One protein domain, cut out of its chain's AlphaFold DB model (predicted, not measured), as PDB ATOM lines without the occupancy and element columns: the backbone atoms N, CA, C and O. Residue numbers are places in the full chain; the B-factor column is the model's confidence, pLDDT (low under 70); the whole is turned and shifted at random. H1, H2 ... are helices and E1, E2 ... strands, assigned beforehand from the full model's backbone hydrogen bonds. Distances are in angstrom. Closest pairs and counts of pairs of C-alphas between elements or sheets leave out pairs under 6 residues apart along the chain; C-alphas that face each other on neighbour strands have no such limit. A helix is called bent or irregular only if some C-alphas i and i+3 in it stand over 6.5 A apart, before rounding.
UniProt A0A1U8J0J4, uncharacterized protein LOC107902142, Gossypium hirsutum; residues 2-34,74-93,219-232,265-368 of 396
ATOM      1  N   THR A   2     112.354 116.625 170.594       75.94
ATOM      2  CA  THR A   2     113.738 116.753 171.107       75.94
ATOM      3  C   THR A   2     114.203 115.561 171.953       75.94
ATOM      4  O   THR A   2     115.291 115.052 171.717       75.94
ATOM      5  N   PHE A   3     113.366 115.075 172.880       74.69
ATOM      6  CA  PHE A   3     113.661 113.864 173.661       74.69
ATOM      7  C   PHE A   3     113.790 112.618 172.772       74.69
ATOM      8  O   PHE A   3     114.816 111.960 172.795       74.69
ATOM      9  N   HIS A   4     112.813 112.381 171.891       80.81
ATOM     10  CA  HIS A   4     112.830 111.241 170.971       80.81
ATOM     11  C   HIS A   4     114.072 111.203 170.063       80.81
ATOM     12  O   HIS A   4     114.698 110.160 169.954       80.81
ATOM     13  N   CYS A   5     114.463 112.323 169.440       81.81
ATOM     14  CA  CYS A   5     115.657 112.361 168.586       81.81
ATOM     15  C   CYS A   5     116.935 112.060 169.375       81.81
ATOM     16  O   CYS A   5     117.797 111.338 168.888       81.81
ATOM     17  N   LYS A   6     117.037 112.576 170.606       83.81
ATOM     18  CA  LYS A   6     118.161 112.290 171.498       83.81
ATOM     19  C   LYS A   6     118.230 110.804 171.845       83.81
ATOM     20  O   LYS A   6     119.307 110.228 171.752       83.81
ATOM     21  N   ASP A   7     117.113 110.206 172.246       84.19
ATOM     22  CA  ASP A   7     117.075 108.796 172.646       84.19
ATOM     23  C   ASP A   7     117.437 107.892 171.461       84.19
ATOM     24  O   ASP A   7     118.279 107.011 171.600       84.19
ATOM     25  N   VAL A   8     116.909 108.196 170.269       84.12
ATOM     26  CA  VAL A   8     117.261 107.492 169.030       84.12
ATOM     27  C   VAL A   8     118.748 107.643 168.700       84.12
ATOM     28  O   VAL A   8     119.380 106.655 168.348       84.12
ATOM     29  N   GLN A   9     119.327 108.839 168.828       87.94
ATOM     30  CA  GLN A   9     120.759 109.050 168.580       87.94
ATOM     31  C   GLN A   9     121.639 108.290 169.587       87.94
ATOM     32  O   GLN A   9     122.683 107.758 169.221       87.94
ATOM     33  N   LEU A  10     121.225 108.225 170.857       84.44
ATOM     34  CA  LEU A  10     121.935 107.472 171.895       84.44
ATOM     35  C   LEU A  10     121.853 105.957 171.676       84.44
ATOM     36  O   LEU A  10     122.826 105.259 171.940       84.44
ATOM     37  N   GLU A  11     120.706 105.460 171.213       86.75
ATOM     38  CA  GLU A  11     120.472 104.037 170.955       86.75
ATOM     39  C   GLU A  11     121.143 103.567 169.660       86.75
ATOM     40  O   GLU A  11     121.787 102.519 169.637       86.75
ATOM     41  N   LYS A  12     120.980 104.331 168.575       87.00
ATOM     42  CA  LYS A  12     121.385 103.915 167.228       87.00
ATOM     43  C   LYS A  12     122.820 104.285 166.865       87.00
ATOM     44  O   LYS A  12     123.381 103.620 166.003       87.00
ATOM     45  N   GLY A  13     123.398 105.301 167.506       88.19
ATOM     46  CA  GLY A  13     124.735 105.804 167.192       88.19
ATOM     47  C   GLY A  13     124.741 107.008 166.248       88.19
ATOM     48  O   GLY A  13     123.704 107.599 165.942       88.19
ATOM     49  N   ASP A  14     125.949 107.403 165.844       90.19
ATOM     50  CA  ASP A  14     126.201 108.538 164.956       90.19
ATOM     51  C   ASP A  14     126.441 108.091 163.510       90.19
ATOM     52  O   ASP A  14     126.660 106.916 163.238       90.19
ATOM     53  N   SER A  15     126.478 109.032 162.565       88.25
ATOM     54  CA  SER A  15     126.752 108.702 161.163       88.25
ATOM     55  C   SER A  15     128.125 108.057 160.947       88.25
ATOM     56  O   SER A  15     128.330 107.427 159.916       88.25
ATOM     57  N   LEU A  16     129.069 108.239 161.871       89.06
ATOM     58  CA  LEU A  16     130.364 107.564 161.872       89.06
ATOM     59  C   LEU A  16     130.529 106.799 163.185       89.06
ATOM     60  O   LEU A  16     130.276 107.340 164.264       89.06
ATOM     61  N   ALA A  17     130.984 105.550 163.090       85.75
ATOM     62  CA  ALA A  17     131.297 104.726 164.253       85.75
ATOM     63  C   ALA A  17     132.500 105.291 165.025       85.75
ATOM     64  O   ALA A  17     133.405 105.842 164.414       85.75
ATOM     65  N   VAL A  18     132.554 105.100 166.350       81.25
ATOM     66  CA  VAL A  18     133.588 105.676 167.244       81.25
ATOM     67  C   VAL A  18     135.029 105.338 166.823       81.25
ATOM     68  O   VAL A  18     135.944 106.117 167.070       81.25
ATOM     69  N   GLU A  19     135.229 104.199 166.164       82.69
ATOM     70  CA  GLU A  19     136.535 103.713 165.698       82.69
ATOM     71  C   GLU A  19     136.882 104.170 164.270       82.69
ATOM     72  O   GLU A  19     137.894 103.750 163.711       82.69
ATOM     73  N   TYR A  20     136.047 105.014 163.656       85.50
ATOM     74  CA  TYR A  20     136.254 105.479 162.292       85.50
ATOM     75  C   TYR A  20     137.535 106.313 162.174       85.50
ATOM     76  O   TYR A  20     137.748 107.284 162.906       85.50
ATOM     77  N   VAL A  21     138.364 105.954 161.196       80.88
ATOM     78  CA  VAL A  21     139.563 106.698 160.813       80.88
ATOM     79  C   VAL A  21     139.274 107.396 159.492       80.88
ATOM     80  O   VAL A  21     138.838 106.757 158.540       80.88
ATOM     81  N   SER A  22     139.525 108.705 159.451       82.00
ATOM     82  CA  SER A  22     139.347 109.513 158.246       82.00
ATOM     83  C   SER A  22     140.171 108.980 157.079       82.00
ATOM     84  O   SER A  22     141.384 108.806 157.206       82.00
ATOM     85  N   GLU A  23     139.510 108.784 155.941       83.25
ATOM     86  CA  GLU A  23     140.144 108.500 154.647       83.25
ATOM     87  C   GLU A  23     140.153 109.739 153.734       83.25
ATOM     88  O   GLU A  23     140.529 109.659 152.563       83.25
ATOM     89  N   LEU A  24     139.696 110.892 154.237       86.12
ATOM     90  CA  LEU A  24     139.625 112.110 153.444       86.12
ATOM     91  C   LEU A  24     140.999 112.747 153.280       86.12
ATOM     92  O   LEU A  24     141.850 112.733 154.166       86.12
ATOM     93  N   TRP A  25     141.174 113.381 152.128       84.69
ATOM     94  CA  TRP A  25     142.361 114.165 151.845       84.69
ATOM     95  C   TRP A  25     142.391 115.438 152.690       84.69
ATOM     96  O   TRP A  25     141.376 116.140 152.804       84.69
ATOM     97  N   ASP A  26     143.592 115.775 153.174       82.06
ATOM     98  CA  ASP A  26     143.873 117.028 153.886       82.06
ATOM     99  C   ASP A  26     143.484 118.250 153.053       82.06
ATOM    100  O   ASP A  26     143.062 119.260 153.594       82.06
ATOM    101  N   PHE A  27     143.609 118.176 151.726       85.44
ATOM    102  CA  PHE A  27     143.201 119.250 150.835       85.44
ATOM    103  C   PHE A  27     142.517 118.701 149.587       85.44
ATOM    104  O   PHE A  27     143.010 117.776 148.948       85.44
ATOM    105  N   THR A  28     141.404 119.324 149.197       88.12
ATOM    106  CA  THR A  28     140.607 118.925 148.033       88.12
ATOM    107  C   THR A  28     140.742 119.909 146.867       88.12
ATOM    108  O   THR A  28     140.393 121.089 146.970       88.12
ATOM    109  N   ARG A  29     141.200 119.435 145.706       90.44
ATOM    110  CA  ARG A  29     141.350 120.219 144.469       90.44
ATOM    111  C   ARG A  29     140.069 120.197 143.631       90.44
ATOM    112  O   ARG A  29     139.951 119.430 142.681       90.44
ATOM    113  N   VAL A  30     139.104 121.052 143.972       94.06
ATOM    114  CA  VAL A  30     137.832 121.141 143.232       94.06
ATOM    115  C   VAL A  30     137.915 122.135 142.074       94.06
ATOM    116  O   VAL A  30     138.219 123.310 142.275       94.06
ATOM    117  N   SER A  31     137.580 121.679 140.866       94.94
ATOM    118  CA  SER A  31     137.311 122.533 139.707       94.94
ATOM    119  C   SER A  31     135.830 122.904 139.643       94.94
ATOM    120  O   SER A  31     134.948 122.054 139.751       94.94
ATOM    121  N   VAL A  32     135.554 124.183 139.397       94.25
ATOM    122  CA  VAL A  32     134.218 124.709 139.068       94.25
ATOM    123  C   VAL A  32     134.152 125.147 137.607       94.25
ATOM    124  O   VAL A  32     133.570 126.176 137.274       94.25
ATOM    125  N   ALA A  33     134.815 124.409 136.712       92.75
ATOM    126  CA  ALA A  33     134.710 124.657 135.280       92.75
ATOM    127  C   ALA A  33     133.242 124.559 134.822       92.75
ATOM    128  O   ALA A  33     132.555 123.569 135.087       92.75
ATOM    129  N   GLN A  34     132.775 125.597 134.127       90.69
ATOM    130  CA  GLN A  34     131.397 125.746 133.667       90.69
ATOM    131  C   GLN A  34     131.342 126.024 132.166       90.69
ATOM    132  O   GLN A  34     132.325 126.440 131.550       90.69
ATOM    133  N   LEU A  74     136.896 131.209 146.435       92.81
ATOM    134  CA  LEU A  74     135.911 131.060 147.499       92.81
ATOM    135  C   LEU A  74     135.267 129.673 147.465       92.81
ATOM    136  O   LEU A  74     135.179 129.023 148.502       92.81
ATOM    137  N   PHE A  75     134.869 129.187 146.287       95.12
ATOM    138  CA  PHE A  75     134.289 127.849 146.168       95.12
ATOM    139  C   PHE A  75     135.266 126.763 146.631       95.12
ATOM    140  O   PHE A  75     134.886 125.866 147.380       95.12
ATOM    141  N   ARG A  76     136.535 126.841 146.210       92.88
ATOM    142  CA  ARG A  76     137.560 125.868 146.608       92.88
ATOM    143  C   ARG A  76     137.805 125.890 148.114       92.88
ATOM    144  O   ARG A  76     137.959 124.820 148.694       92.88
ATOM    145  N   ALA A  77     137.808 127.070 148.735       91.81
ATOM    146  CA  ALA A  77     137.898 127.214 150.184       91.81
ATOM    147  C   ALA A  77     136.665 126.617 150.882       91.81
ATOM    148  O   ALA A  77     136.814 125.802 151.784       91.81
ATOM    149  N   LEU A  78     135.457 126.948 150.414       93.50
ATOM    150  CA  LEU A  78     134.192 126.428 150.936       93.50
ATOM    151  C   LEU A  78     134.130 124.895 150.872       93.50
ATOM    152  O   LEU A  78     133.731 124.255 151.842       93.50
ATOM    153  N   ALA A  79     134.568 124.299 149.761       94.00
ATOM    154  CA  ALA A  79     134.585 122.852 149.588       94.00
ATOM    155  C   ALA A  79     135.430 122.144 150.657       94.00
ATOM    156  O   ALA A  79     135.057 121.050 151.067       94.00
ATOM    157  N   GLN A  80     136.500 122.772 151.168       92.12
ATOM    158  CA  GLN A  80     137.316 122.194 152.246       92.12
ATOM    159  C   GLN A  80     136.535 121.990 153.539       92.12
ATOM    160  O   GLN A  80     136.956 121.187 154.355       92.12
ATOM    161  N   PHE A  81     135.424 122.707 153.728       92.75
ATOM    162  CA  PHE A  81     134.584 122.598 154.915       92.75
ATOM    163  C   PHE A  81     133.420 121.618 154.743       92.75
ATOM    164  O   PHE A  81     132.623 121.473 155.667       92.75
ATOM    165  N   TRP A  82     133.294 120.955 153.592       95.31
ATOM    166  CA  TRP A  82     132.253 119.960 153.374       95.31
ATOM    167  C   TRP A  82     132.584 118.648 154.092       95.31
ATOM    168  O   TRP A  82     133.634 118.056 153.837       95.31
ATOM    169  N   ASN A  83     131.664 118.180 154.938       94.06
ATOM    170  CA  ASN A  83     131.737 116.914 155.656       94.06
ATOM    171  C   ASN A  83     130.817 115.864 154.990       94.06
ATOM    172  O   ASN A  83     129.594 115.930 155.156       94.06
ATOM    173  N   PRO A  84     131.377 114.872 154.269       94.06
ATOM    174  CA  PRO A  84     130.590 113.876 153.543       94.06
ATOM    175  C   PRO A  84     129.737 112.957 154.415       94.06
ATOM    176  O   PRO A  84     128.703 112.481 153.951       94.06
ATOM    177  N   ALA A  85     130.146 112.697 155.659       92.88
ATOM    178  CA  ALA A  85     129.403 111.813 156.553       92.88
ATOM    179  C   ALA A  85     128.077 112.438 157.004       92.88
ATOM    180  O   ALA A  85     127.061 111.759 157.094       92.88
ATOM    181  N   TYR A  86     128.068 113.755 157.216       94.19
ATOM    182  CA  TYR A  86     126.884 114.487 157.678       94.19
ATOM    183  C   TYR A  86     126.151 115.230 156.553       94.19
ATOM    184  O   TYR A  86     125.062 115.757 156.776       94.19
ATOM    185  N   SER A  87     126.726 115.258 155.345       95.31
ATOM    186  CA  SER A  87     126.226 116.022 154.193       95.31
ATOM    187  C   SER A  87     125.964 117.496 154.536       95.31
ATOM    188  O   SER A  87     124.913 118.048 154.205       95.31
ATOM    189  N   CYS A  88     126.913 118.128 155.229       95.31
ATOM    190  CA  CYS A  88     126.857 119.539 155.606       95.31
ATOM    191  C   CYS A  88     128.245 120.187 155.599       95.31
ATOM    192  O   CYS A  88     129.270 119.508 155.645       95.31
ATOM    193  N   PHE A  89     128.282 121.517 155.575       94.06
ATOM    194  CA  PHE A  89     129.483 122.286 155.876       94.06
ATOM    195  C   PHE A  89     129.643 122.429 157.386       94.06
ATOM    196  O   PHE A  89     128.686 122.802 158.061       94.06
ATOM    197  N   THR A  90     130.842 122.190 157.911       90.94
ATOM    198  CA  THR A  90     131.136 122.348 159.342       90.94
ATOM    199  C   THR A  90     132.190 123.431 159.540       90.94
ATOM    200  O   THR A  90     133.357 123.242 159.196       90.94
ATOM    201  N   PHE A  91     131.786 124.553 160.136       86.56
ATOM    202  CA  PHE A  91     132.643 125.682 160.498       86.56
ATOM    203  C   PHE A  91     132.757 125.769 162.021       86.56
ATOM    204  O   PHE A  91     131.838 126.237 162.695       86.56
ATOM    205  N   GLY A  92     133.872 125.296 162.582       84.12
ATOM    206  CA  GLY A  92     134.049 125.254 164.035       84.12
ATOM    207  C   GLY A  92     132.941 124.434 164.705       84.12
ATOM    208  O   GLY A  92     132.858 123.220 164.508       84.12
ATOM    209  N   ARG A  93     132.081 125.094 165.492       81.06
ATOM    210  CA  ARG A  93     130.922 124.477 166.182       81.06
ATOM    211  C   ARG A  93     129.566 124.705 165.502       81.06
ATOM    212  O   ARG A  93     128.519 124.630 166.163       81.06
ATOM    213  N   THR A 219     124.135 118.639 144.156       98.50
ATOM    214  CA  THR A 219     125.091 119.499 144.872       98.50
ATOM    215  C   THR A 219     125.845 118.700 145.937       98.50
ATOM    216  O   THR A 219     127.075 118.702 145.949       98.50
ATOM    217  N   PHE A 220     125.130 117.973 146.799       98.25
ATOM    218  CA  PHE A 220     125.738 117.252 147.923       98.25
ATOM    219  C   PHE A 220     126.549 116.054 147.443       98.25
ATOM    220  O   PHE A 220     127.687 115.874 147.863       98.25
ATOM    221  N   ARG A 221     126.013 115.280 146.494       97.88
ATOM    222  CA  ARG A 221     126.731 114.148 145.891       97.88
ATOM    223  C   ARG A 221     128.000 114.594 145.186       97.88
ATOM    224  O   ARG A 221     129.034 113.944 145.303       97.88
ATOM    225  N   SER A 222     127.959 115.723 144.480       98.12
ATOM    226  CA  SER A 222     129.158 116.232 143.828       98.12
ATOM    227  C   SER A 222     130.213 116.706 144.829       98.12
ATOM    228  O   SER A 222     131.400 116.520 144.560       98.12
ATOM    229  N   LEU A 223     129.811 117.306 145.953       97.69
ATOM    230  CA  LEU A 223     130.729 117.679 147.030       97.69
ATOM    231  C   LEU A 223     131.308 116.436 147.725       97.69
ATOM    232  O   LEU A 223     132.520 116.381 147.929       97.69
ATOM    233  N   ASN A 224     130.487 115.410 147.993       96.38
ATOM    234  CA  ASN A 224     130.932 114.111 148.515       96.38
ATOM    235  C   ASN A 224     131.975 113.470 147.600       96.38
ATOM    236  O   ASN A 224     133.048 113.092 148.066       96.38
ATOM    237  N   ALA A 225     131.678 113.385 146.301       96.06
ATOM    238  CA  ALA A 225     132.584 112.816 145.312       96.06
ATOM    239  C   ALA A 225     133.926 113.557 145.286       96.06
ATOM    240  O   ALA A 225     134.972 112.919 145.357       96.06
ATOM    241  N   CYS A 226     133.898 114.895 145.259       96.06
ATOM    242  CA  CYS A 226     135.120 115.693 145.275       96.06
ATOM    243  C   CYS A 226     135.918 115.493 146.570       96.06
ATOM    244  O   CYS A 226     137.124 115.288 146.510       96.06
ATOM    245  N   ARG A 227     135.269 115.528 147.744       93.62
ATOM    246  CA  ARG A 227     135.966 115.394 149.035       93.62
ATOM    247  C   ARG A 227     136.597 114.025 149.228       93.62
ATOM    248  O   ARG A 227     137.745 113.962 149.651       93.62
ATOM    249  N   ARG A 228     135.880 112.953 148.883       93.06
ATOM    250  CA  ARG A 228     136.402 111.582 148.980       93.06
ATOM    251  C   ARG A 228     137.548 111.335 148.000       93.06
ATOM    252  O   ARG A 228     138.519 110.686 148.358       93.06
ATOM    253  N   ALA A 229     137.464 111.881 146.786       93.69
ATOM    254  CA  ALA A 229     138.536 111.745 145.802       93.69
ATOM    255  C   ALA A 229     139.734 112.675 146.063       93.69
ATOM    256  O   ALA A 229     140.802 112.443 145.511       93.69
ATOM    257  N   GLY A 230     139.569 113.743 146.856       91.31
ATOM    258  CA  GLY A 230     140.591 114.783 147.038       91.31
ATOM    259  C   GLY A 230     140.746 115.711 145.832       91.31
ATOM    260  O   GLY A 230     141.508 116.676 145.867       91.31
ATOM    261  N   GLU A 231     139.993 115.476 144.764       93.25
ATOM    262  CA  GLU A 231     139.983 116.270 143.547       93.25
ATOM    263  C   GLU A 231     138.696 116.033 142.755       93.25
ATOM    264  O   GLU A 231     137.852 115.211 143.112       93.25
ATOM    265  N   GLY A 232     138.535 116.767 141.659       94.88
ATOM    266  CA  GLY A 232     137.467 116.533 140.697       94.88
ATOM    267  C   GLY A 232     136.751 117.810 140.305       94.88
ATOM    268  O   GLY A 232     137.086 118.913 140.737       94.88
ATOM    269  N   ARG A 265     123.329 132.657 159.543       74.19
ATOM    270  CA  ARG A 265     121.853 132.593 159.520       74.19
ATOM    271  C   ARG A 265     121.289 132.979 158.156       74.19
ATOM    272  O   ARG A 265     121.919 133.739 157.438       74.19
ATOM    273  N   ALA A 266     120.060 132.555 157.865       75.94
ATOM    274  CA  ALA A 266     119.253 133.094 156.772       75.94
ATOM    275  C   ALA A 266     118.274 134.150 157.323       75.94
ATOM    276  O   ALA A 266     117.103 133.840 157.537       75.94
ATOM    277  N   PRO A 267     118.682 135.409 157.594       73.75
ATOM    278  CA  PRO A 267     117.769 136.411 158.164       73.75
ATOM    279  C   PRO A 267     116.570 136.712 157.251       73.75
ATOM    280  O   PRO A 267     115.538 137.187 157.720       73.75
ATOM    281  N   TRP A 268     116.709 136.423 155.958       82.25
ATOM    282  CA  TRP A 268     115.698 136.603 154.925       82.25
ATOM    283  C   TRP A 268     114.652 135.475 154.876       82.25
ATOM    284  O   TRP A 268     113.646 135.633 154.185       82.25
ATOM    285  N   LEU A 269     114.849 134.362 155.602       85.31
ATOM    286  CA  LEU A 269     113.913 133.238 155.636       85.31
ATOM    287  C   LEU A 269     113.630 132.767 157.061       85.31
ATOM    288  O   LEU A 269     114.496 132.289 157.789       85.31
ATOM    289  N   ILE A 270     112.355 132.830 157.428       82.50
ATOM    290  CA  ILE A 270     111.847 132.296 158.685       82.50
ATOM    291  C   ILE A 270     110.736 131.305 158.334       82.50
ATOM    292  O   ILE A 270     109.602 131.730 158.119       82.50
ATOM    293  N   PRO A 271     111.042 130.001 158.218       83.94
ATOM    294  CA  PRO A 271     110.016 129.013 157.936       83.94
ATOM    295  C   PRO A 271     109.172 128.760 159.191       83.94
ATOM    296  O   PRO A 271     109.705 128.620 160.299       83.94
ATOM    297  N   ASP A 272     107.856 128.664 159.013       84.00
ATOM    298  CA  ASP A 272     106.939 128.248 160.082       84.00
ATOM    299  C   ASP A 272     107.135 126.769 160.433       84.00
ATOM    300  O   ASP A 272     107.117 126.375 161.606       84.00
ATOM    301  N   GLU A 273     107.380 125.961 159.400       89.44
ATOM    302  CA  GLU A 273     107.590 124.525 159.483       89.44
ATOM    303  C   GLU A 273     108.828 124.090 158.701       89.44
ATOM    304  O   GLU A 273     109.073 124.562 157.593       89.44
ATOM    305  N   ILE A 274     109.574 123.148 159.273       90.50
ATOM    306  CA  ILE A 274     110.811 122.602 158.710       90.50
ATOM    307  C   ILE A 274     110.588 121.118 158.431       90.50
ATOM    308  O   ILE A 274     110.223 120.368 159.345       90.50
ATOM    309  N   LEU A 275     110.791 120.688 157.184       92.38
ATOM    310  CA  LEU A 275     110.805 119.269 156.829       92.38
ATOM    311  C   LEU A 275     112.030 118.624 157.471       92.38
ATOM    312  O   LEU A 275     113.131 119.144 157.336       92.38
ATOM    313  N   TYR A 276     111.858 117.496 158.160       92.56
ATOM    314  CA  TYR A 276     112.986 116.861 158.849       92.56
ATOM    315  C   TYR A 276     113.061 115.340 158.709       92.56
ATOM    316  O   TYR A 276     114.087 114.756 159.045       92.56
ATOM    317  N   ARG A 277     111.998 114.695 158.216       92.56
ATOM    318  CA  ARG A 277     111.884 113.236 158.148       92.56
ATOM    319  C   ARG A 277     110.975 112.811 156.996       92.56
ATOM    320  O   ARG A 277     109.953 113.463 156.774       92.56
ATOM    321  N   CYS A 278     111.284 111.693 156.341       93.31
ATOM    322  CA  CYS A 278     110.408 111.058 155.350       93.31
ATOM    323  C   CYS A 278     110.274 109.554 155.627       93.31
ATOM    324  O   CYS A 278     111.275 108.841 155.661       93.31
ATOM    325  N   GLY A 279     109.044 109.057 155.780       93.50
ATOM    326  CA  GLY A 279     108.769 107.647 156.067       93.50
ATOM    327  C   GLY A 279     109.550 107.133 157.281       93.50
ATOM    328  O   GLY A 279     109.574 107.764 158.346       93.50
ATOM    329  N   ASP A 280     110.219 105.997 157.097       92.00
ATOM    330  CA  ASP A 280     111.016 105.342 158.139       92.00
ATOM    331  C   ASP A 280     112.427 105.922 158.293       92.00
ATOM    332  O   ASP A 280     113.083 105.655 159.298       92.00
ATOM    333  N   PHE A 281     112.883 106.755 157.355       92.62
ATOM    334  CA  PHE A 281     114.176 107.427 157.461       92.62
ATOM    335  C   PHE A 281     114.106 108.511 158.529       92.62
ATOM    336  O   PHE A 281     113.199 109.332 158.491       92.62
ATOM    337  N   ASP A 282     115.079 108.567 159.441       92.44
ATOM    338  CA  ASP A 282     115.180 109.607 160.479       92.44
ATOM    339  C   ASP A 282     115.745 110.950 159.940       92.44
ATOM    340  O   ASP A 282     116.127 111.838 160.700       92.44
ATOM    341  N   TRP A 283     115.785 111.091 158.614       94.06
ATOM    342  CA  TRP A 283     116.287 112.219 157.826       94.06
ATOM    343  C   TRP A 283     115.542 112.258 156.470       94.06
ATOM    344  O   TRP A 283     114.578 111.514 156.261       94.06
ATOM    345  N   VAL A 284     115.920 113.153 155.552       95.00
ATOM    346  CA  VAL A 284     115.239 113.362 154.258       95.00
ATOM    347  C   VAL A 284     116.061 112.774 153.098       95.00
ATOM    348  O   VAL A 284     117.171 113.246 152.848       95.00
ATOM    349  N   PRO A 285     115.552 111.772 152.353       95.31
ATOM    350  CA  PRO A 285     116.219 111.261 151.159       95.31
ATOM    351  C   PRO A 285     116.050 112.222 149.981       95.31
ATOM    352  O   PRO A 285     114.941 112.438 149.495       95.31
ATOM    353  N   LEU A 286     117.145 112.770 149.469       95.62
ATOM    354  CA  LEU A 286     117.160 113.616 148.282       95.62
ATOM    355  C   LEU A 286     117.403 112.761 147.034       95.62
ATOM    356  O   LEU A 286     118.433 112.099 146.905       95.62
ATOM    357  N   ILE A 287     116.448 112.781 146.104       94.81
ATOM    358  CA  ILE A 287     116.504 112.003 144.862       94.81
ATOM    359  C   ILE A 287     116.956 112.915 143.720       94.81
ATOM    360  O   ILE A 287     116.235 113.831 143.328       94.81
ATOM    361  N   GLY A 288     118.149 112.647 143.192       95.31
ATOM    362  CA  GLY A 288     118.764 113.343 142.065       95.31
ATOM    363  C   GLY A 288     118.485 112.683 140.709       95.31
ATOM    364  O   GLY A 288     117.752 111.702 140.604       95.31
ATOM    365  N   ILE A 289     119.097 113.207 139.648       94.81
ATOM    366  CA  ILE A 289     119.048 112.670 138.274       94.81
ATOM    367  C   ILE A 289     120.120 111.599 138.005       94.81
ATOM    368  O   ILE A 289     119.939 110.729 137.139       94.81
ATOM    369  N   TRP A 290     121.214 111.605 138.770       95.44
ATOM    370  CA  TRP A 290     122.311 110.639 138.668       95.44
ATOM    371  C   TRP A 290     122.446 109.723 139.894       95.44
ATOM    372  O   TRP A 290     123.281 108.816 139.879       95.44
ATOM    373  N   GLY A 291     121.624 109.904 140.926       95.81
ATOM    374  CA  GLY A 291     121.618 109.071 142.128       95.81
ATOM    375  C   GLY A 291     120.773 109.677 143.240       95.81
ATOM    376  O   GLY A 291     119.874 110.467 142.967       95.81
ATOM    377  N   ALA A 292     121.041 109.305 144.484       96.19
ATOM    378  CA  ALA A 292     120.361 109.855 145.654       96.19
ATOM    379  C   ALA A 292     121.322 109.966 146.842       96.19
ATOM    380  O   ALA A 292     122.396 109.363 146.826       96.19
ATOM    381  N   ILE A 293     120.942 110.765 147.836       96.88
ATOM    382  CA  ILE A 293     121.724 111.018 149.050       96.88
ATOM    383  C   ILE A 293     120.800 111.346 150.223       96.88
ATOM    384  O   ILE A 293     119.723 111.909 150.030       96.88
ATOM    385  N   GLY A 294     121.204 110.985 151.439       95.00
ATOM    386  CA  GLY A 294     120.511 111.404 152.653       95.00
ATOM    387  C   GLY A 294     120.947 112.801 153.090       95.00
ATOM    388  O   GLY A 294     122.117 113.155 153.008       95.00
ATOM    389  N   TYR A 295     120.005 113.595 153.582       91.62
ATOM    390  CA  TYR A 295     120.270 114.895 154.190       91.62
ATOM    391  C   TYR A 295     119.477 115.008 155.490       91.62
ATOM    392  O   TYR A 295     118.296 114.665 155.510       91.62
ATOM    393  N   ALA A 296     120.103 115.488 156.570       94.69
ATOM    394  CA  ALA A 296     119.477 115.635 157.884       94.69
ATOM    395  C   ALA A 296     119.233 117.121 158.242       94.69
ATOM    396  O   ALA A 296     120.101 117.762 158.837       94.69
ATOM    397  N   PRO A 297     118.031 117.674 157.969       93.50
ATOM    398  CA  PRO A 297     117.684 119.069 158.271       93.50
ATOM    399  C   PRO A 297     117.839 119.466 159.738       93.50
ATOM    400  O   PRO A 297     118.091 120.627 160.058       93.50
ATOM    401  N   LEU A 298     117.713 118.495 160.647       93.88
ATOM    402  CA  LEU A 298     117.883 118.734 162.075       93.88
ATOM    403  C   LEU A 298     119.313 119.136 162.456       93.88
ATOM    404  O   LEU A 298     119.488 119.638 163.560       93.88
ATOM    405  N   LEU A 299     120.321 118.962 161.591       93.25
ATOM    406  CA  LEU A 299     121.693 119.424 161.848       93.25
ATOM    407  C   LEU A 299     121.819 120.953 161.861       93.25
ATOM    408  O   LEU A 299     122.710 121.476 162.524       93.25
ATOM    409  N   VAL A 300     120.929 121.660 161.158       92.50
ATOM    410  CA  VAL A 300     121.126 123.073 160.799       92.50
ATOM    411  C   VAL A 300     119.985 123.991 161.238       92.50
ATOM    412  O   VAL A 300     119.766 125.065 160.682       92.50
ATOM    413  N   LEU A 301     119.260 123.619 162.296       91.12
ATOM    414  CA  LEU A 301     118.125 124.390 162.825       91.12
ATOM    415  C   LEU A 301     118.495 125.835 163.203       91.12
ATOM    416  O   LEU A 301     117.647 126.735 163.141       91.12
ATOM    417  N   ARG A 302     119.767 126.078 163.548       87.19
ATOM    418  CA  ARG A 302     120.290 127.422 163.844       87.19
ATOM    419  C   ARG A 302     120.176 128.386 162.658       87.19
ATOM    420  O   ARG A 302     119.976 129.575 162.921       87.19
ATOM    421  N   GLN A 303     120.209 127.904 161.404       88.00
ATOM    422  CA  GLN A 303     120.021 128.733 160.195       88.00
ATOM    423  C   GLN A 303     118.719 129.543 160.261       88.00
ATOM    424  O   GLN A 303     118.687 130.706 159.861       88.00
ATOM    425  N   TYR A 304     117.679 128.966 160.874       85.62
ATOM    426  CA  TYR A 304     116.333 129.534 160.980       85.62
ATOM    427  C   TYR A 304     116.027 130.228 162.311       85.62
ATOM    428  O   TYR A 304     114.863 130.510 162.613       85.62
ATOM    429  N   ARG A 305     117.039 130.452 163.162       83.38
ATOM    430  CA  ARG A 305     116.846 130.862 164.570       83.38
ATOM    431  C   ARG A 305     115.982 129.876 165.368       83.38
ATOM    432  O   ARG A 305     115.289 130.260 166.307       83.38
ATOM    433  N   SER A 306     116.003 128.605 164.973       87.56
ATOM    434  CA  SER A 306     115.379 127.531 165.733       87.56
ATOM    435  C   SER A 306     116.396 126.936 166.701       87.56
ATOM    436  O   SER A 306     117.594 126.869 166.417       87.56
ATOM    437  N   ARG A 307     115.919 126.498 167.862       88.88
ATOM    438  CA  ARG A 307     116.731 125.887 168.905       88.88
ATOM    439  C   ARG A 307     117.333 124.585 168.394       88.88
ATOM    440  O   ARG A 307     116.615 123.649 168.050       88.88
ATOM    441  N   GLN A 308     118.657 124.524 168.411       91.56
ATOM    442  CA  GLN A 308     119.419 123.356 167.999       91.56
ATOM    443  C   GLN A 308     119.459 122.307 169.107       91.56
ATOM    444  O   GLN A 308     119.796 122.609 170.254       91.56
ATOM    445  N   PHE A 309     119.151 121.066 168.755       92.00
ATOM    446  CA  PHE A 309     119.238 119.906 169.635       92.00
ATOM    447  C   PHE A 309     119.927 118.748 168.903       92.00
ATOM    448  O   PHE A 309     120.246 118.876 167.721       92.00
ATOM    449  N   VAL A 310     120.193 117.649 169.614       92.62
ATOM    450  CA  VAL A 310     120.857 116.455 169.064       92.62
ATOM    451  C   VAL A 310     120.015 115.866 167.916       92.62
ATOM    452  O   VAL A 310     118.878 115.455 168.170       92.62
ATOM    453  N   PRO A 311     120.522 115.859 166.670       93.69
ATOM    454  CA  PRO A 311     119.817 115.283 165.532       93.69
ATOM    455  C   PRO A 311     119.961 113.757 165.512       93.69
ATOM    456  O   PRO A 311     120.746 113.192 166.267       93.69
ATOM    457  N   THR A 312     119.214 113.114 164.620       92.56
ATOM    458  CA  THR A 312     119.353 111.698 164.271       92.56
ATOM    459  C   THR A 312     120.182 111.559 162.996       92.56
ATOM    460  O   THR A 312     119.759 112.030 161.939       92.56
ATOM    461  N   THR A 313     121.360 110.942 163.085       93.00
ATOM    462  CA  THR A 313     122.341 110.880 161.977       93.00
ATOM    463  C   THR A 313     122.761 109.461 161.596       93.00
ATOM    464  O   THR A 313     123.392 109.290 160.555       93.00
ATOM    465  N   GLN A 314     122.385 108.436 162.371       91.06
ATOM    466  CA  GLN A 314     122.680 107.043 162.023       91.06
ATOM    467  C   GLN A 314     122.155 106.691 160.622       91.06
ATOM    468  O   GLN A 314     121.000 106.973 160.279       91.06
ATOM    469  N   GLY A 315     122.985 106.015 159.827       89.69
ATOM    470  CA  GLY A 315     122.603 105.548 158.497       89.69
ATOM    471  C   GLY A 315     122.737 106.603 157.393       89.69
ATOM    472  O   GLY A 315     122.431 106.306 156.241       89.69
ATOM    473  N   LEU A 316     123.107 107.848 157.719       91.69
ATOM    474  CA  LEU A 316     123.128 108.945 156.752       91.69
ATOM    475  C   LEU A 316     124.219 108.753 155.687       91.69
ATOM    476  O   LEU A 316     123.942 108.912 154.495       91.69
ATOM    477  N   VAL A 317     125.429 108.362 156.103       89.38
ATOM    478  CA  VAL A 317     126.577 108.150 155.205       89.38
ATOM    479  C   VAL A 317     126.353 106.988 154.227       89.38
ATOM    480  O   VAL A 317     126.793 107.055 153.080       89.38
ATOM    481  N   GLU A 318     125.607 105.958 154.627       90.50
ATOM    482  CA  GLU A 318     125.315 104.766 153.821       90.50
ATOM    483  C   GLU A 318     124.196 104.982 152.791       90.50
ATOM    484  O   GLU A 318     123.924 104.111 151.958       90.50
ATOM    485  N   CYS A 319     123.518 106.129 152.845       92.00
ATOM    486  CA  CYS A 319     122.348 106.394 152.012       92.00
ATOM    487  C   CYS A 319     122.656 107.020 150.660       92.00
ATOM    488  O   CYS A 319     121.764 107.121 149.816       92.00
ATOM    489  N   GLU A 320     123.904 107.402 150.418       95.62
ATOM    490  CA  GLU A 320     124.325 107.819 149.091       95.62
ATOM    491  C   GLU A 320     124.458 106.620 148.143       95.62
ATOM    492  O   GLU A 320     125.079 105.610 148.469       95.62
ATOM    493  N   PHE A 321     123.902 106.737 146.938       95.25
ATOM    494  CA  PHE A 321     124.162 105.783 145.856       95.25
ATOM    495  C   PHE A 321     124.042 106.436 144.479       95.25
ATOM    496  O   PHE A 321     123.388 107.466 144.291       95.25
ATOM    497  N   SER A 322     124.668 105.812 143.487       95.19
ATOM    498  CA  SER A 322     124.566 106.162 142.076       95.19
ATOM    499  C   SER A 322     123.553 105.275 141.362       95.19
ATOM    500  O   SER A 322     123.374 104.101 141.669       95.19
ATOM    501  N   TYR A 323     122.912 105.808 140.323       93.75
ATOM    502  CA  TYR A 323     122.054 104.996 139.451       93.75
ATOM    503  C   TYR A 323     122.820 104.038 138.531       93.75
ATOM    504  O   TYR A 323     122.195 103.338 137.734       93.75
ATOM    505  N   LYS A 324     124.154 104.039 138.610       90.88
ATOM    506  CA  LYS A 324     125.010 103.019 137.998       90.88
ATOM    507  C   LYS A 324     125.216 101.803 138.905       90.88
ATOM    508  O   LYS A 324     125.652 100.777 138.402       90.88
ATOM    509  N   ASP A 325     124.898 101.921 140.193       90.94
ATOM    510  CA  ASP A 325     125.130 100.864 141.172       90.94
ATOM    511  C   ASP A 325     124.083  99.755 141.037       90.94
ATOM    512  O   ASP A 325     122.932  99.986 140.634       90.94
ATOM    513  N   ASP A 326     124.457  98.547 141.445       86.19
ATOM    514  CA  ASP A 326     123.526  97.430 141.507       86.19
ATOM    515  C   ASP A 326     122.372  97.720 142.476       86.19
ATOM    516  O   ASP A 326     122.488  98.448 143.464       86.19
ATOM    517  N   CYS A 327     121.202  97.148 142.186       84.44
ATOM    518  CA  CYS A 327     120.000  97.275 143.017       84.44
ATOM    519  C   CYS A 327     119.470  98.713 143.234       84.44
ATOM    520  O   CYS A 327     118.510  98.882 143.996       84.44
ATOM    521  N   TYR A 328     119.979  99.736 142.525       90.94
ATOM    522  CA  TYR A 328     119.546 101.133 142.710       90.94
ATOM    523  C   TYR A 328     118.026 101.312 142.586       90.94
ATOM    524  O   TYR A 328     117.442 102.149 143.266       90.94
ATOM    525  N   LYS A 329     117.356 100.526 141.727       91.56
ATOM    526  CA  LYS A 329     115.905 100.636 141.490       91.56
ATOM    527  C   LYS A 329     115.088 100.384 142.756       91.56
ATOM    528  O   LYS A 329     114.059 101.031 142.934       91.56
ATOM    529  N   LYS A 330     115.527  99.448 143.608       92.00
ATOM    530  CA  LYS A 330     114.865  99.141 144.882       92.00
ATOM    531  C   LYS A 330     115.049 100.311 145.850       92.00
ATOM    532  O   LYS A 330     114.051 100.897 146.255       92.00
ATOM    533  N   LYS A 331     116.302 100.726 146.083       92.12
ATOM    534  CA  LYS A 331     116.646 101.864 146.955       92.12
ATOM    535  C   LYS A 331     115.942 103.160 146.528       92.12
ATOM    536  O   LYS A 331     115.316 103.835 147.336       92.12
ATOM    537  N   ALA A 332     115.966 103.479 145.233       92.44
ATOM    538  CA  ALA A 332     115.318 104.670 144.684       92.44
ATOM    539  C   ALA A 332     113.792 104.640 144.845       92.44
ATOM    540  O   ALA A 332     113.183 105.683 145.072       92.44
ATOM    541  N   ARG A 333     113.161 103.463 144.736       92.00
ATOM    542  CA  ARG A 333     111.720 103.310 144.969       92.00
ATOM    543  C   ARG A 333     111.371 103.464 146.447       92.00
ATOM    544  O   ARG A 333     110.391 104.129 146.749       92.00
ATOM    545  N   GLU A 334     112.161 102.883 147.346       92.69
ATOM    546  CA  GLU A 334     111.988 103.030 148.798       92.69
ATOM    547  C   GLU A 334     112.089 104.500 149.216       92.69
ATOM    548  O   GLU A 334     111.170 105.023 149.843       92.69
ATOM    549  N   MET A 335     113.138 105.197 148.765       92.75
ATOM    550  CA  MET A 335     113.283 106.635 148.988       92.75
ATOM    551  C   MET A 335     112.111 107.422 148.408       92.75
ATOM    552  O   MET A 335     111.561 108.273 149.097       92.75
ATOM    553  N   ALA A 336     111.683 107.125 147.176       91.50
ATOM    554  CA  ALA A 336     110.563 107.833 146.563       91.50
ATOM    555  C   ALA A 336     109.244 107.611 147.322       91.50
ATOM    556  O   ALA A 336     108.465 108.542 147.492       91.50
ATOM    557  N   ASN A 337     109.006 106.397 147.821       92.00
ATOM    558  CA  ASN A 337     107.816 106.078 148.604       92.00
ATOM    559  C   ASN A 337     107.812 106.773 149.971       92.00
ATOM    560  O   ASN A 337     106.743 107.143 150.451       92.00
ATOM    561  N   ALA A 338     108.983 106.983 150.581       93.12
ATOM    562  CA  ALA A 338     109.100 107.669 151.866       93.12
ATOM    563  C   ALA A 338     108.602 109.125 151.813       93.12
ATOM    564  O   ALA A 338     108.089 109.638 152.807       93.12
ATOM    565  N   TRP A 339     108.675 109.775 150.648       92.31
ATOM    566  CA  TRP A 339     108.124 111.119 150.443       92.31
ATOM    567  C   TRP A 339     106.597 111.188 150.509       92.31
ATOM    568  O   TRP A 339     106.058 112.271 150.703       92.31
ATOM    569  N   ASN A 340     105.885 110.061 150.442       90.69
ATOM    570  CA  ASN A 340     104.440 110.045 150.696       90.69
ATOM    571  C   ASN A 340     104.102 110.234 152.188       90.69
ATOM    572  O   ASN A 340     102.935 110.377 152.541       90.69
ATOM    573  N   GLN A 341     105.104 110.189 153.072       92.31
ATOM    574  CA  GLN A 341     104.956 110.306 154.522       92.31
ATOM    575  C   GLN A 341     105.986 111.295 155.084       92.31
ATOM    576  O   GLN A 341     106.880 110.931 155.850       92.31
ATOM    577  N   THR A 342     105.884 112.560 154.685       92.38
ATOM    578  CA  THR A 342     106.752 113.620 155.211       92.38
ATOM    579  C   THR A 342     106.360 114.001 156.639       92.38
ATOM    580  O   THR A 342     105.184 114.001 157.007       92.38
ATOM    581  N   ARG A 343     107.348 114.341 157.476       92.31
ATOM    582  CA  ARG A 343     107.106 114.969 158.782       92.31
ATOM    583  C   ARG A 343     107.803 116.310 158.870       92.31
ATOM    584  O   ARG A 343     108.990 116.446 158.563       92.31
ATOM    585  N   ARG A 344     107.040 117.285 159.345       92.44
ATOM    586  CA  ARG A 344     107.480 118.654 159.568       92.44
ATOM    587  C   ARG A 344     107.433 118.983 161.050       92.44
ATOM    588  O   ARG A 344     106.630 118.423 161.798       92.44
ATOM    589  N   MET A 345     108.307 119.879 161.476       91.44
ATOM    590  CA  MET A 345     108.315 120.413 162.831       91.44
ATOM    591  C   MET A 345     108.110 121.918 162.805       91.44
ATOM    592  O   MET A 345     108.627 122.598 161.922       91.44
ATOM    593  N   LYS A 346     107.415 122.448 163.811       90.56
ATOM    594  CA  LYS A 346     107.355 123.894 164.019       90.56
ATOM    595  C   LYS A 346     108.692 124.413 164.523       90.56
ATOM    596  O   LYS A 346     109.364 123.756 165.325       90.56
ATOM    597  N   ARG A 347     109.045 125.618 164.091       85.94
ATOM    598  CA  ARG A 347     110.211 126.336 164.605       85.94
ATOM    599  C   ARG A 347     110.105 126.544 166.122       85.94
ATOM    600  O   ARG A 347     109.050 126.910 166.636       85.94
ATOM    601  N   LEU A 348     111.221 126.372 166.831       82.56
ATOM    602  CA  LEU A 348     111.307 126.556 168.282       82.56
ATOM    603  C   LEU A 348     112.267 127.704 168.603       82.56
ATOM    604  O   LEU A 348     113.471 127.511 168.555       82.56
ATOM    605  N   ALA A 349     111.759 128.887 168.952       76.19
ATOM    606  CA  ALA A 349     112.595 130.072 169.203       76.19
ATOM    607  C   ALA A 349     112.840 130.380 170.698       76.19
ATOM    608  O   ALA A 349     113.383 131.428 171.033       76.19
ATOM    609  N   VAL A 350     112.411 129.506 171.616       69.69
ATOM    610  CA  VAL A 350     112.442 129.777 173.066       69.69
ATOM    611  C   VAL A 350     113.695 129.191 173.725       69.69
ATOM    612  O   VAL A 350     113.971 127.994 173.599       69.69
ATOM    613  N   GLY A 351     114.389 130.016 174.515       67.81
ATOM    614  CA  GLY A 351     115.552 129.627 175.318       67.81
ATOM    615  C   GLY A 351     116.891 129.764 174.579       67.81
ATOM    616  O   GLY A 351     116.960 130.430 173.549       67.81
ATOM    617  N   PRO A 352     117.976 129.160 175.105       74.00
ATOM    618  CA  PRO A 352     119.286 129.194 174.459       74.00
ATOM    619  C   PRO A 352     119.243 128.627 173.035       74.00
ATOM    620  O   PRO A 352     118.560 127.631 172.785       74.00
ATOM    621  N   MET A 353     120.038 129.209 172.127       83.50
ATOM    622  CA  MET A 353     120.113 128.820 170.707       83.50
ATOM    623  C   MET A 353     120.473 127.345 170.473       83.50
ATOM    624  O   MET A 353     120.186 126.796 169.410       83.50
ATOM    625  N   ALA A 354     121.090 126.689 171.454       86.75
ATOM    626  CA  ALA A 354     121.366 125.263 171.423       86.75
ATOM    627  C   ALA A 354     121.258 124.636 172.807       86.75
ATOM    628  O   ALA A 354     121.483 125.303 173.817       86.75
ATOM    629  N   THR A 355     120.926 123.349 172.856       89.75
ATOM    630  CA  THR A 355     120.937 122.599 174.113       89.75
ATOM    631  C   THR A 355     122.363 122.241 174.544       89.75
ATOM    632  O   THR A 355     123.273 122.118 173.719       89.75
ATOM    633  N   SER A 356     122.567 122.056 175.851       89.62
ATOM    634  CA  SER A 356     123.827 121.567 176.427       89.62
ATOM    635  C   SER A 356     124.238 120.225 175.828       89.62
ATOM    636  O   SER A 356     125.407 120.015 175.514       89.62
ATOM    637  N   GLU A 357     123.267 119.342 175.618       90.81
ATOM    638  CA  GLU A 357     123.470 117.998 175.077       90.81
ATOM    639  C   GLU A 357     123.932 118.064 173.626       90.81
ATOM    640  O   GLU A 357     124.824 117.314 173.251       90.81
ATOM    641  N   TYR A 358     123.382 118.984 172.821       91.12
ATOM    642  CA  TYR A 358     123.859 119.191 171.455       91.12
ATOM    643  C   TYR A 358     125.319 119.631 171.442       91.12
ATOM    644  O   TYR A 358     126.109 119.085 170.683       91.12
ATOM    645  N   ASN A 359     125.695 120.584 172.299       90.00
ATOM    646  CA  ASN A 359     127.081 121.046 172.360       90.00
ATOM    647  C   ASN A 359     128.031 119.911 172.780       90.00
ATOM    648  O   ASN A 359     129.112 119.781 172.214       90.00
ATOM    649  N   GLN A 360     127.624 119.064 173.731       91.12
ATOM    650  CA  GLN A 360     128.401 117.885 174.129       91.12
ATOM    651  C   GLN A 360     128.498 116.851 173.003       91.12
ATOM    652  O   GLN A 360     129.585 116.345 172.742       91.12
ATOM    653  N   TRP A 361     127.385 116.555 172.331       92.31
ATOM    654  CA  TRP A 361     127.350 115.637 171.196       92.31
ATOM    655  C   TRP A 361     128.237 116.136 170.051       92.31
ATOM    656  O   TRP A 361     129.099 115.397 169.596       92.31
ATOM    657  N   HIS A 362     128.123 117.406 169.655       91.00
ATOM    658  CA  HIS A 362     128.912 117.979 168.564       91.00
ATOM    659  C   HIS A 362     130.422 117.962 168.857       91.00
ATOM    660  O   HIS A 362     131.223 117.826 167.939       91.00
ATOM    661  N   VAL A 363     130.843 118.116 170.116       87.62
ATOM    662  CA  VAL A 363     132.268 118.001 170.485       87.62
ATOM    663  C   VAL A 363     132.758 116.552 170.420       87.62
ATOM    664  O   VAL A 363     133.927 116.324 170.132       87.62
ATOM    665  N   ARG A 364     131.884 115.577 170.701       87.44
ATOM    666  CA  ARG A 364     132.234 114.148 170.722       87.44
ATOM    667  C   ARG A 364     132.113 113.466 169.365       87.44
ATOM    668  O   ARG A 364     132.788 112.463 169.157       87.44
ATOM    669  N   ARG A 365     131.233 113.949 168.484       88.94
ATOM    670  CA  ARG A 365     131.017 113.339 167.172       88.94
ATOM    671  C   ARG A 365     132.309 113.373 166.367       88.94
ATOM    672  O   ARG A 365     133.072 114.340 166.438       88.94
ATOM    673  N   ILE A 366     132.521 112.351 165.551       84.56
ATOM    674  CA  ILE A 366     133.675 112.325 164.659       84.56
ATOM    675  C   ILE A 366     133.467 113.364 163.567       84.56
ATOM    676  O   ILE A 366     132.509 113.294 162.796       84.56
ATOM    677  N   ASN A 367     134.371 114.339 163.522       81.19
ATOM    678  CA  ASN A 367     134.425 115.327 162.463       81.19
ATOM    679  C   ASN A 367     135.516 114.936 161.465       81.19
ATOM    680  O   ASN A 367     136.689 115.237 161.661       81.19
ATOM    681  N   ASP A 368     135.097 114.283 160.387       76.00
ATOM    682  CA  ASP A 368     135.960 113.787 159.310       76.00
ATOM    683  C   ASP A 368     136.604 114.907 158.461       76.00
ATOM    684  O   ASP A 368     137.433 114.680 157.592       76.00
TER     685      ASP A 368
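Overview. This is residues 2 to 34, 74 to 93, 219 to 232 and 265 to 368 of the 396 residues of the protein "uncharacterized protein LOC107902142" of Gossypium hirsutum (UniProt A0A1U8J0J4). Two short antiparallel strand pairs, E3 with E6 and E4 with E5, adjoin where E3 meets E4, and the long helix H5 packs on E4 and on the Cys 278 end of E3. Away from H5, a cluster of E1, H2 and H3 packs on E5 through H3, while H1 and H6, near each other, lie on another side. The unnamed residues 305 to 327 run from H4 to H5, with residues 321 to 322 paired to E5. The printed part has 171 residues with six named helices and six named strands, in the order H1 E1 H2 E2 H3 E3 E4 E5 H4 H5 E6 H6; the class is mixed, helices and strands. It is compact, with a radius of gyration of the C-alphas of 16.4 A and spans of 43 by 38 by 36 A.

Arrangement. H1, residues 2 to 12, is near H6, residues 356 to 364, with 5 pairs of C-alphas within 10 A. E1, residues 29 to 31, comes closest to H2, residues 74 to 79, at the C-alphas of Val 30 and Arg 76, 5.8 A apart. E2, residues 88 to 91, pairs with no named strand; residues 82 to 83 pair antiparallel with its residues 88 to 89. H3, residues 219 to 229, is close to but not clearly touching H2, about perpendicular at 74 degrees; their closest C-alphas, of Ala 79 and Leu 223, are 6.9 A apart. E3, residues 273 to 278, is antiparallel to E6, residues 342 to 346, at 148 degrees, with N 343 and O 277 2.8 A apart. E4, residues 284 to 287, and E5, residues 291 to 295, form a hairpin, antiparallel at 161 degrees, with N 286 and O 293 2.8 A apart. The closest C-alphas of H3 and E5, of Arg 221 and Ile 293, are 6.7 A apart. H4, residues 297 to 304, is irregular, C-alphas 299 and 302 being 8.4 A apart; its closest C-alpha pair with E3 is Pro 297 and Tyr 276, 5.2 A. H5, residues 328 to 341, comes closest to E4 at the C-alphas of Met 335 and Pro 285, 5.9 A apart. In H1, H2, H3 and H6 every O i to N i+4 pair is within hydrogen-bond range; H5 has 7 of 10, and H4 has 0 of 4 but 3 of 5 O i to N i+3 pairs.

Along the chain. H1 begins at C-alpha 2 (113.738, 116.753, 171.107) and is 15.4 A long from first to last C-alpha. H3 is 15.5 A, E3 14.4 A, and E5 and E6 each 13.5 A. H5, 20.9 A, begins at C-alpha 328 (119.546, 101.133, 142.710). H6, 12.6 A, ends at C-alpha 364 (132.234, 114.148, 170.722).

Size, cuts and confidence. The C-alphas farthest apart, of Asp 326 and Gly 351, are 47.4 A apart. Residues 35 to 73, 94 to 218 and 233 to 264 are not printed; the C-alpha gaps across these cuts are 15.5 A, 22.6 A and 29.3 A. The links H1 to E1 and H4 to H5 are long. The mean pLDDT of the printed part is 89.6, and residues 350 to 351 are under 70.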